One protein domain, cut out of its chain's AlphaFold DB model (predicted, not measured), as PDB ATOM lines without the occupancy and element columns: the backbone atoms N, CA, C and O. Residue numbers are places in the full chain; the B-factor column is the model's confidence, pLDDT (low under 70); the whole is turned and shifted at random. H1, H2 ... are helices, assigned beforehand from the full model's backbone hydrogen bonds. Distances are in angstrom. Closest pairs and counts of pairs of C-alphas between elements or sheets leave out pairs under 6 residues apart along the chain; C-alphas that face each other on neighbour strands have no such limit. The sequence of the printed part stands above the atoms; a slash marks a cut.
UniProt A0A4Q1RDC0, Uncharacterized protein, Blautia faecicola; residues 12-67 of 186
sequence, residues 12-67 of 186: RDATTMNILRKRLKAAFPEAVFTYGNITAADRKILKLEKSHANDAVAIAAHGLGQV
ATOM      1  N   ARG A  12      80.762 100.544 100.494       84.12
ATOM      2  CA  ARG A  12      80.102 101.840 100.251       84.12
ATOM      3  C   ARG A  12      79.327 101.875  98.934       84.12
ATOM      4  O   ARG A  12      78.196 102.366  98.893       84.12
ATOM      5  N   ASP A  13      79.928 101.346  97.875       80.69
ATOM      6  CA  ASP A  13      79.313 101.310  96.549       80.69
ATOM      7  C   ASP A  13      78.081 100.393  96.562       80.69
ATOM      8  O   ASP A  13      77.007 100.795  96.118       80.69
ATOM      9  N   ALA A  14      78.198  99.205  97.167       83.25
ATOM     10  CA  ALA A  14      77.098  98.251  97.303       83.25
ATOM     11  C   ALA A  14      75.928  98.823  98.122       83.25
ATOM     12  O   ALA A  14      74.774  98.729  97.703       83.25
ATOM     13  N   THR A  15      76.212  99.481  99.251       89.00
ATOM     14  CA  THR A  15      75.195 100.150 100.076       89.00
ATOM     15  C   THR A  15      74.467 101.232  99.283       89.00
ATOM     16  O   THR A  15      73.238 101.291  99.297       89.00
ATOM     17  N   THR A  16      75.211 102.053  98.538       90.06
ATOM     18  CA  THR A  16      74.638 103.126  97.714       90.06
ATOM     19  C   THR A  16      73.728 102.562  96.619       90.06
ATOM     20  O   THR A  16      72.606 103.038  96.445       90.06
ATOM     21  N   MET A  17      74.168 101.508  95.923       87.00
ATOM     22  CA  MET A  17      73.370 100.825  94.898       87.00
ATOM     23  C   MET A  17      72.104 100.181  95.477       87.00
ATOM     24  O   MET A  17      71.043 100.257  94.860       87.00
ATOM     25  N   ASN A  18      72.172  99.601  96.680       88.81
ATOM     26  CA  ASN A  18      71.006  99.024  97.354       88.81
ATOM     27  C   ASN A  18      69.970 100.084  97.751       88.81
ATOM     28  O   ASN A  18      68.771  99.864  97.578       88.81
ATOM     29  N   ILE A  19      70.415 101.243  98.248       93.00
ATOM     30  CA  ILE A  19      69.524 102.373  98.545       93.00
ATOM     31  C   ILE A  19      68.850 102.864  97.260       93.00
ATOM     32  O   ILE A  19      67.633 103.052  97.244       93.00
ATOM     33  N   LEU A  20      69.622 103.031  96.179       91.94
ATOM     34  CA  LEU A  20      69.096 103.447  94.879       91.94
ATOM     35  C   LEU A  20      68.044 102.456  94.366       91.94
ATOM     36  O   LEU A  20      66.941 102.867  94.026       91.94
ATOM     37  N   ARG A  21      68.352 101.152  94.389       89.25
ATOM     38  CA  ARG A  21      67.427 100.082  93.991       89.25
ATOM     39  C   ARG A  21      66.108 100.166  94.756       89.25
ATOM     40  O   ARG A  21      65.052 100.118  94.137       89.25
ATOM     41  N   LYS A  22      66.158 100.311  96.087       91.38
ATOM     42  CA  LYS A  22      64.947 100.423  96.919       91.38
ATOM     43  C   LYS A  22      64.102 101.638  96.533       91.38
ATOM     44  O   LYS A  22      62.893 101.507  96.391       91.38
ATOM     45  N   ARG A  23      64.734 102.799  96.339       95.38
ATOM     46  CA  ARG A  23      64.036 104.035  95.950       95.38
ATOM     47  C   ARG A  23      63.432 103.941  94.553       95.38
ATOM     48  O   ARG A  23      62.290 104.339  94.373       95.38
ATOM     49  N   LEU A  24      64.167 103.378  93.596       93.31
ATOM     50  CA  LEU A  24      63.668 103.163  92.239       93.31
ATOM     51  C   LEU A  24      62.493 102.189  92.223       93.31
ATOM     52  O   LEU A  24      61.509 102.479  91.568       93.31
ATOM     53  N   LYS A  25      62.541 101.100  92.999       90.06
ATOM     54  CA  LYS A  25      61.419 100.155  93.099       90.06
ATOM     55  C   LYS A  25      60.164 100.793  93.702       90.06
ATOM     56  O   LYS A  25      59.058 100.438  93.322       90.06
ATOM     57  N   ALA A  26      60.334 101.707  94.656       94.19
ATOM     58  CA  ALA A  26      59.210 102.435  95.234       94.19
ATOM     59  C   ALA A  26      58.606 103.447  94.247       94.19
ATOM     60  O   ALA A  26      57.394 103.607  94.213       94.19
ATOM     61  N   ALA A  27      59.447 104.124  93.458       96.62
ATOM     62  CA  ALA A  27      59.008 105.121  92.481       96.62
ATOM     63  C   ALA A  27      58.464 104.507  91.179       96.62
ATOM     64  O   ALA A  27      57.577 105.091  90.570       96.62
ATOM     65  N   PHE A  28      58.989 103.347  90.778       94.88
ATOM     66  CA  PHE A  28      58.653 102.624  89.549       94.88
ATOM     67  C   PHE A  28      58.401 101.142  89.881       94.88
ATOM     68  O   PHE A  28      59.297 100.305  89.709       94.88
ATOM     69  N   PRO A  29      57.227 100.800  90.442       93.38
ATOM     70  CA  PRO A  29      56.898  99.425  90.828       93.38
ATOM     71  C   PRO A  29      56.939  98.421  89.666       93.38
ATOM     72  O   PRO A  29      57.213  97.243  89.885       93.38
ATOM     73  N   GLU A  30      56.697  98.891  88.444       92.38
ATOM     74  CA  GLU A  30      56.731  98.142  87.187       92.38
ATOM     75  C   GLU A  30      58.148  97.884  86.654       92.38
ATOM     76  O   GLU A  30      58.331  97.086  85.733       92.38
ATOM     77  N   ALA A  31      59.168  98.540  87.216       88.25
ATOM     78  CA  ALA A  31      60.535  98.401  86.739       88.25
ATOM     79  C   ALA A  31      61.100  96.997  87.018       88.25
ATOM     80  O   ALA A  31      61.115  96.509  88.153       88.25
ATOM     81  N   VAL A  32      61.662  96.376  85.979       87.88
ATOM     82  CA  VAL A  32      62.360  95.092  86.080       87.88
ATOM     83  C   VAL A  32      63.840  95.338  86.367       87.88
ATOM     84  O   VAL A  32      64.534  96.036  85.629       87.88
ATOM     85  N   PHE A  33      64.348  94.747  87.448       84.81
ATOM     86  CA  PHE A  33      65.772  94.798  87.772       84.81
ATOM     87  C   PHE A  33      66.497  93.601  87.167       84.81
ATOM     88  O   PHE A  33      66.035  92.469  87.261       84.81
ATOM     89  N   THR A  34      67.681  93.856  86.622       90.00
ATOM     90  CA  THR A  34      68.568  92.821  86.092       90.00
ATOM     91  C   THR A  34      69.898  92.796  86.845       90.00
ATOM     92  O   THR A  34      70.190  93.652  87.689       90.00
ATOM     93  N   TYR A  35      70.696  91.771  86.572       89.12
ATOM     94  CA  TYR A  35      71.977  91.516  87.212       89.12
ATOM     95  C   TYR A  35      73.099  91.542  86.179       89.12
ATOM     96  O   TYR A  35      72.898  91.246  85.004       89.12
ATOM     97  N   GLY A  36      74.315  91.856  86.630       88.56
ATOM     98  CA  GLY A  36      75.455  92.031  85.728       88.56
ATOM     99  C   GLY A  36      75.811  90.789  84.903       88.56
ATOM    100  O   GLY A  36      76.352  90.928  83.811       88.56
ATOM    101  N   ASN A  37      75.495  89.582  85.382       93.62
ATOM    102  CA  ASN A  37      75.662  88.344  84.615       93.62
ATOM    103  C   ASN A  37      74.673  88.249  83.443       93.62
ATOM    104  O   ASN A  37      75.083  87.852  82.357       93.62
ATOM    105  N   ILE A  38      73.415  88.654  83.648       94.44
ATOM    106  CA  ILE A  38      72.381  88.686  82.603       94.44
ATOM    107  C   ILE A  38      72.763  89.733  81.556       94.44
ATOM    108  O   ILE A  38      72.922  89.399  80.389       94.44
ATOM    109  N   THR A  39      73.083  90.959  81.990       94.56
ATOM    110  CA  THR A  39      73.560  92.024  81.090       94.56
ATOM    111  C   THR A  39      74.786  91.595  80.283       94.56
ATOM    112  O   THR A  39      74.897  91.900  79.099       94.56
ATOM    113  N   ALA A  40      75.721  90.861  80.895       94.94
ATOM    114  CA  ALA A  40      76.899  90.366  80.193       94.94
ATOM    115  C   ALA A  40      76.573  89.295  79.139       94.94
ATOM    116  O   ALA A  40      77.300  89.214  78.146       94.94
ATOM    117  N   ALA A  41      75.536  88.479  79.348       95.19
ATOM    118  CA  ALA A  41      75.055  87.509  78.370       95.19
ATOM    119  C   ALA A  41      74.330  88.212  77.215       95.19
ATOM    120  O   ALA A  41      74.721  88.025  76.063       95.19
ATOM    121  N   ASP A  42      73.388  89.107  77.522       95.19
ATOM    122  CA  ASP A  42      72.647  89.890  76.526       95.19
ATOM    123  C   ASP A  42      73.595  90.694  75.636       95.19
ATOM    124  O   ASP A  42      73.506  90.659  74.412       95.19
ATOM    125  N   ARG A  43      74.604  91.338  76.233       95.69
ATOM    126  CA  ARG A  43      75.624  92.087  75.492       95.69
ATOM    127  C   ARG A  43      76.370  91.215  74.473       95.69
ATOM    128  O   ARG A  43      76.717  91.702  73.398       95.69
ATOM    129  N   LYS A  44      76.634  89.942  74.796       94.31
ATOM    130  CA  LYS A  44      77.276  88.993  73.869       94.31
ATOM    131  C   LYS A  44      76.326  88.570  72.750       94.31
ATOM    132  O   LYS A  44      76.766  88.521  71.607       94.31
ATOM    133  N   ILE A  45      75.057  88.303  73.071       94.75
ATOM    134  CA  ILE A  45      74.015  87.968  72.086       94.75
ATOM    135  C   ILE A  45      73.869  89.111  71.075       94.75
ATOM    136  O   ILE A  45      73.937  88.887  69.870       94.75
ATOM    137  N   LEU A  46      73.804  90.347  71.573       94.31
ATOM    138  CA  LEU A  46      73.706  91.570  70.776       94.31
ATOM    139  C   LEU A  46      75.025  91.983  70.094       94.31
ATOM    140  O   LEU A  46      75.059  92.999  69.405       94.31
ATOM    141  N   LYS A  47      76.116  91.225  70.285       93.56
ATOM    142  CA  LYS A  47      77.455  91.486  69.720       93.56
ATOM    143  C   LYS A  47      78.017  92.879  70.052       93.56
ATOM    144  O   LYS A  47      78.735  93.478  69.256       93.56
ATOM    145  N   LEU A  48      77.730  93.387  71.250       91.31
ATOM    146  CA  LEU A  48      78.180  94.703  71.703       91.31
ATOM    147  C   LEU A  48      79.503  94.623  72.488       91.31
ATOM    148  O   LEU A  48      79.698  93.783  73.375       91.31
ATOM    149  N   GLU A  49      80.419  95.557  72.235       91.69
ATOM    150  CA  GLU A  49      81.653  95.680  73.020       91.69
ATOM    151  C   GLU A  49      81.381  96.099  74.470       91.69
ATOM    152  O   GLU A  49      80.360  96.714  74.785       91.69
ATOM    153  N   LYS A  50      82.307  95.789  75.382       91.69
ATOM    154  CA  LYS A  50      82.149  96.119  76.802       91.69
ATOM    155  C   LYS A  50      82.307  97.623  77.028       91.69
ATOM    156  O   LYS A  50      83.415  98.149  76.990       91.69
ATOM    157  N   SER A  51      81.212  98.293  77.362       90.50
ATOM    158  CA  SER A  51      81.204  99.689  77.797       90.50
ATOM    159  C   SER A  51      79.971  99.962  78.662       90.50
ATOM    160  O   SER A  51      78.967  99.270  78.532       90.50
ATOM    161  N   HIS A  52      80.011 100.990  79.516       88.56
ATOM    162  CA  HIS A  52      78.848 101.352  80.340       88.56
ATOM    163  C   HIS A  52      77.610 101.720  79.510       88.56
ATOM    164  O   HIS A  52      76.493 101.433  79.925       88.56
ATOM    165  N   ALA A  53      77.806 102.344  78.344       87.62
ATOM    166  CA  ALA A  53      76.711 102.682  77.440       87.62
ATOM    167  C   ALA A  53      76.094 101.416  76.826       87.62
ATOM    168  O   ALA A  53      74.881 101.248  76.867       87.62
ATOM    169  N   ASN A  54      76.926 100.490  76.343       91.38
ATOM    170  CA  ASN A  54      76.452  99.237  75.757       91.38
ATOM    171  C   ASN A  54      75.811  98.310  76.792       91.38
ATOM    172  O   ASN A  54      74.875  97.594  76.456       91.38
ATOM    173  N   ASP A  55      76.274  98.339  78.043       93.25
ATOM    174  CA  ASP A  55      75.613  97.626  79.137       93.25
ATOM    175  C   ASP A  55      74.188  98.174  79.343       93.25
ATOM    176  O   ASP A  55      73.250  97.395  79.468       93.25
ATOM    177  N   ALA A  56      73.991  99.499  79.304       92.06
ATOM    178  CA  ALA A  56      72.655 100.099  79.388       92.06
ATOM    179  C   ALA A  56      71.769  99.745  78.181       92.06
ATOM    180  O   ALA A  56      70.590  99.446  78.364       92.06
ATOM    181  N   VAL A  57      72.334  99.723  76.966       92.25
ATOM    182  CA  VAL A  57      71.626  99.266  75.757       92.25
ATOM    183  C   VAL A  57      71.205  97.807  75.899       92.25
ATOM    184  O   VAL A  57      70.049  97.497  75.651       92.25
ATOM    185  N   ALA A  58      72.096  96.923  76.353       94.38
ATOM    186  CA  ALA A  58      71.780  95.511  76.554       94.38
ATOM    187  C   ALA A  58      70.677  95.300  77.606       94.38
ATOM    188  O   ALA A  58      69.822  94.444  77.422       94.38
ATOM    189  N   ILE A  59      70.660  96.108  78.675       94.25
ATOM    190  CA  ILE A  59      69.580  96.092  79.675       94.25
ATOM    191  C   ILE A  59      68.245  96.514  79.047       94.25
ATOM    192  O   ILE A  59      67.230  95.868  79.287       94.25
ATOM    193  N   ALA A  60      68.236  97.591  78.258       92.38
ATOM    194  CA  ALA A  60      67.020  98.105  77.628       92.38
ATOM    195  C   ALA A  60      66.499  97.193  76.503       92.38
ATOM    196  O   ALA A  60      65.295  97.071  76.310       92.38
ATOM    197  N   ALA A  61      67.409  96.544  75.780       93.19
ATOM    198  CA  ALA A  61      67.136  95.626  74.679       93.19
ATOM    199  C   ALA A  61      67.042  94.160  75.138       93.19
ATOM    200  O   ALA A  61      67.233  93.250  74.330       93.19
ATOM    201  N   HIS A  62      66.797  93.911  76.427       92.94
ATOM    202  CA  HIS A  62      66.706  92.554  76.954       92.94
ATOM    203  C   HIS A  62      65.654  91.735  76.187       92.94
ATOM    204  O   HIS A  62      64.528  92.186  75.984       92.94
ATOM    205  N   GLY A  63      66.030  90.531  75.747       90.31
ATOM    206  CA  GLY A  63      65.180  89.661  74.926       90.31
ATOM    207  C   GLY A  63      65.199  89.953  73.419       90.31
ATOM    208  O   GLY A  63      64.589  89.206  72.657       90.31
ATOM    209  N   LEU A  64      65.913  90.987  72.959       91.25
ATOM    210  CA  LEU A  64      66.107  91.252  71.530       91.25
ATOM    211  C   LEU A  64      67.317  90.486  70.973       91.25
ATOM    212  O   LEU A  64      68.295  90.232  71.672       91.25
ATOM    213  N   GLY A  65      67.263  90.140  69.682       89.00
ATOM    214  CA  GLY A  65      68.356  89.446  68.982       89.00
ATOM    215  C   GLY A  65      69.387  90.373  68.329       89.00
ATOM    216  O   GLY A  65      70.497  89.940  68.028       89.00
ATOM    217  N   GLN A  66      69.038  91.642  68.102       89.06
ATOM    218  CA  GLN A  66      69.910  92.634  67.470       89.06
ATOM    219  C   GLN A  66      69.496  94.060  67.842       89.06
ATOM    220  O   GLN A  66      68.332  94.312  68.152       89.06
ATOM    221  N   VAL A  67      70.445  94.996  67.764       88.81
ATOM    222  CA  VAL A  67      70.210  96.438  67.923       88.81
ATOM    223  C   VAL A  67      70.960  97.175  66.816       88.81
ATOM    224  O   VAL A  67      72.094  96.820  66.500       88.81
TER     225      VAL A  67
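Overview. This is residues 12 to 67 of the 186 residues of an uncharacterized protein of Blautia faecicola (UniProt A0A4Q1RDC0). What does the model look like at first sight? One long helix, H1, stands to one side of a small head in which H2 and H3 pack together nearly at right angles, and the connecting stretch, residues 28 to 35, bridges the space between H1 and the head. Residues 12 to 20, within H1, and residues 26 to 31 stand free. What is it built of? The printed part has 56 residues with three named helices, H1, H2 and H3 along the chain, and no named strand; its class is all helix. How large is it? It is only just loose, close to compact, with a radius of gyration of the C-alphas of 12.7 A and spans of 32 by 26 by 16 A.

Arrangement. Which helix is the longest, and does it touch another? H1, residues 12 to 27, is the longest and touches no helix. It is apart from H2, residues 36 to 45, and from H3, residues 52 to 60. How do H2 and H3 stand to each other? They touch, with 9 pairs of C-alphas within 8 A. Their closest C-alphas, those of Arg 43 and Ala 58, are 5.3 A apart. Their lines are about perpendicular, at 85 degrees. What do the backbones show? In H1, H2 and H3 every O i to N i+4 pair is within hydrogen-bond range.

Along the chain. Where does H1 run? It runs from C-alpha 12 at (80.102, 101.840, 100.251) to C-alpha 27 at (59.008, 105.121, 92.481), 22.7 A. How long are the other two? H2 measures 14.3 A and H3 12.6 A from first to last C-alpha. H3 ends with C-alpha 60 at (67.020, 98.105, 77.628).

Size, cuts and confidence. Which C-alphas are farthest apart? Those of Arg 12 and Gly 65, at 35.6 A. Is anything cut or uncertain? The printed part has no cut, and no printed residue is under 70 in pLDDT. Are the links long? Both, H1 to H2 and H2 to H3, are short.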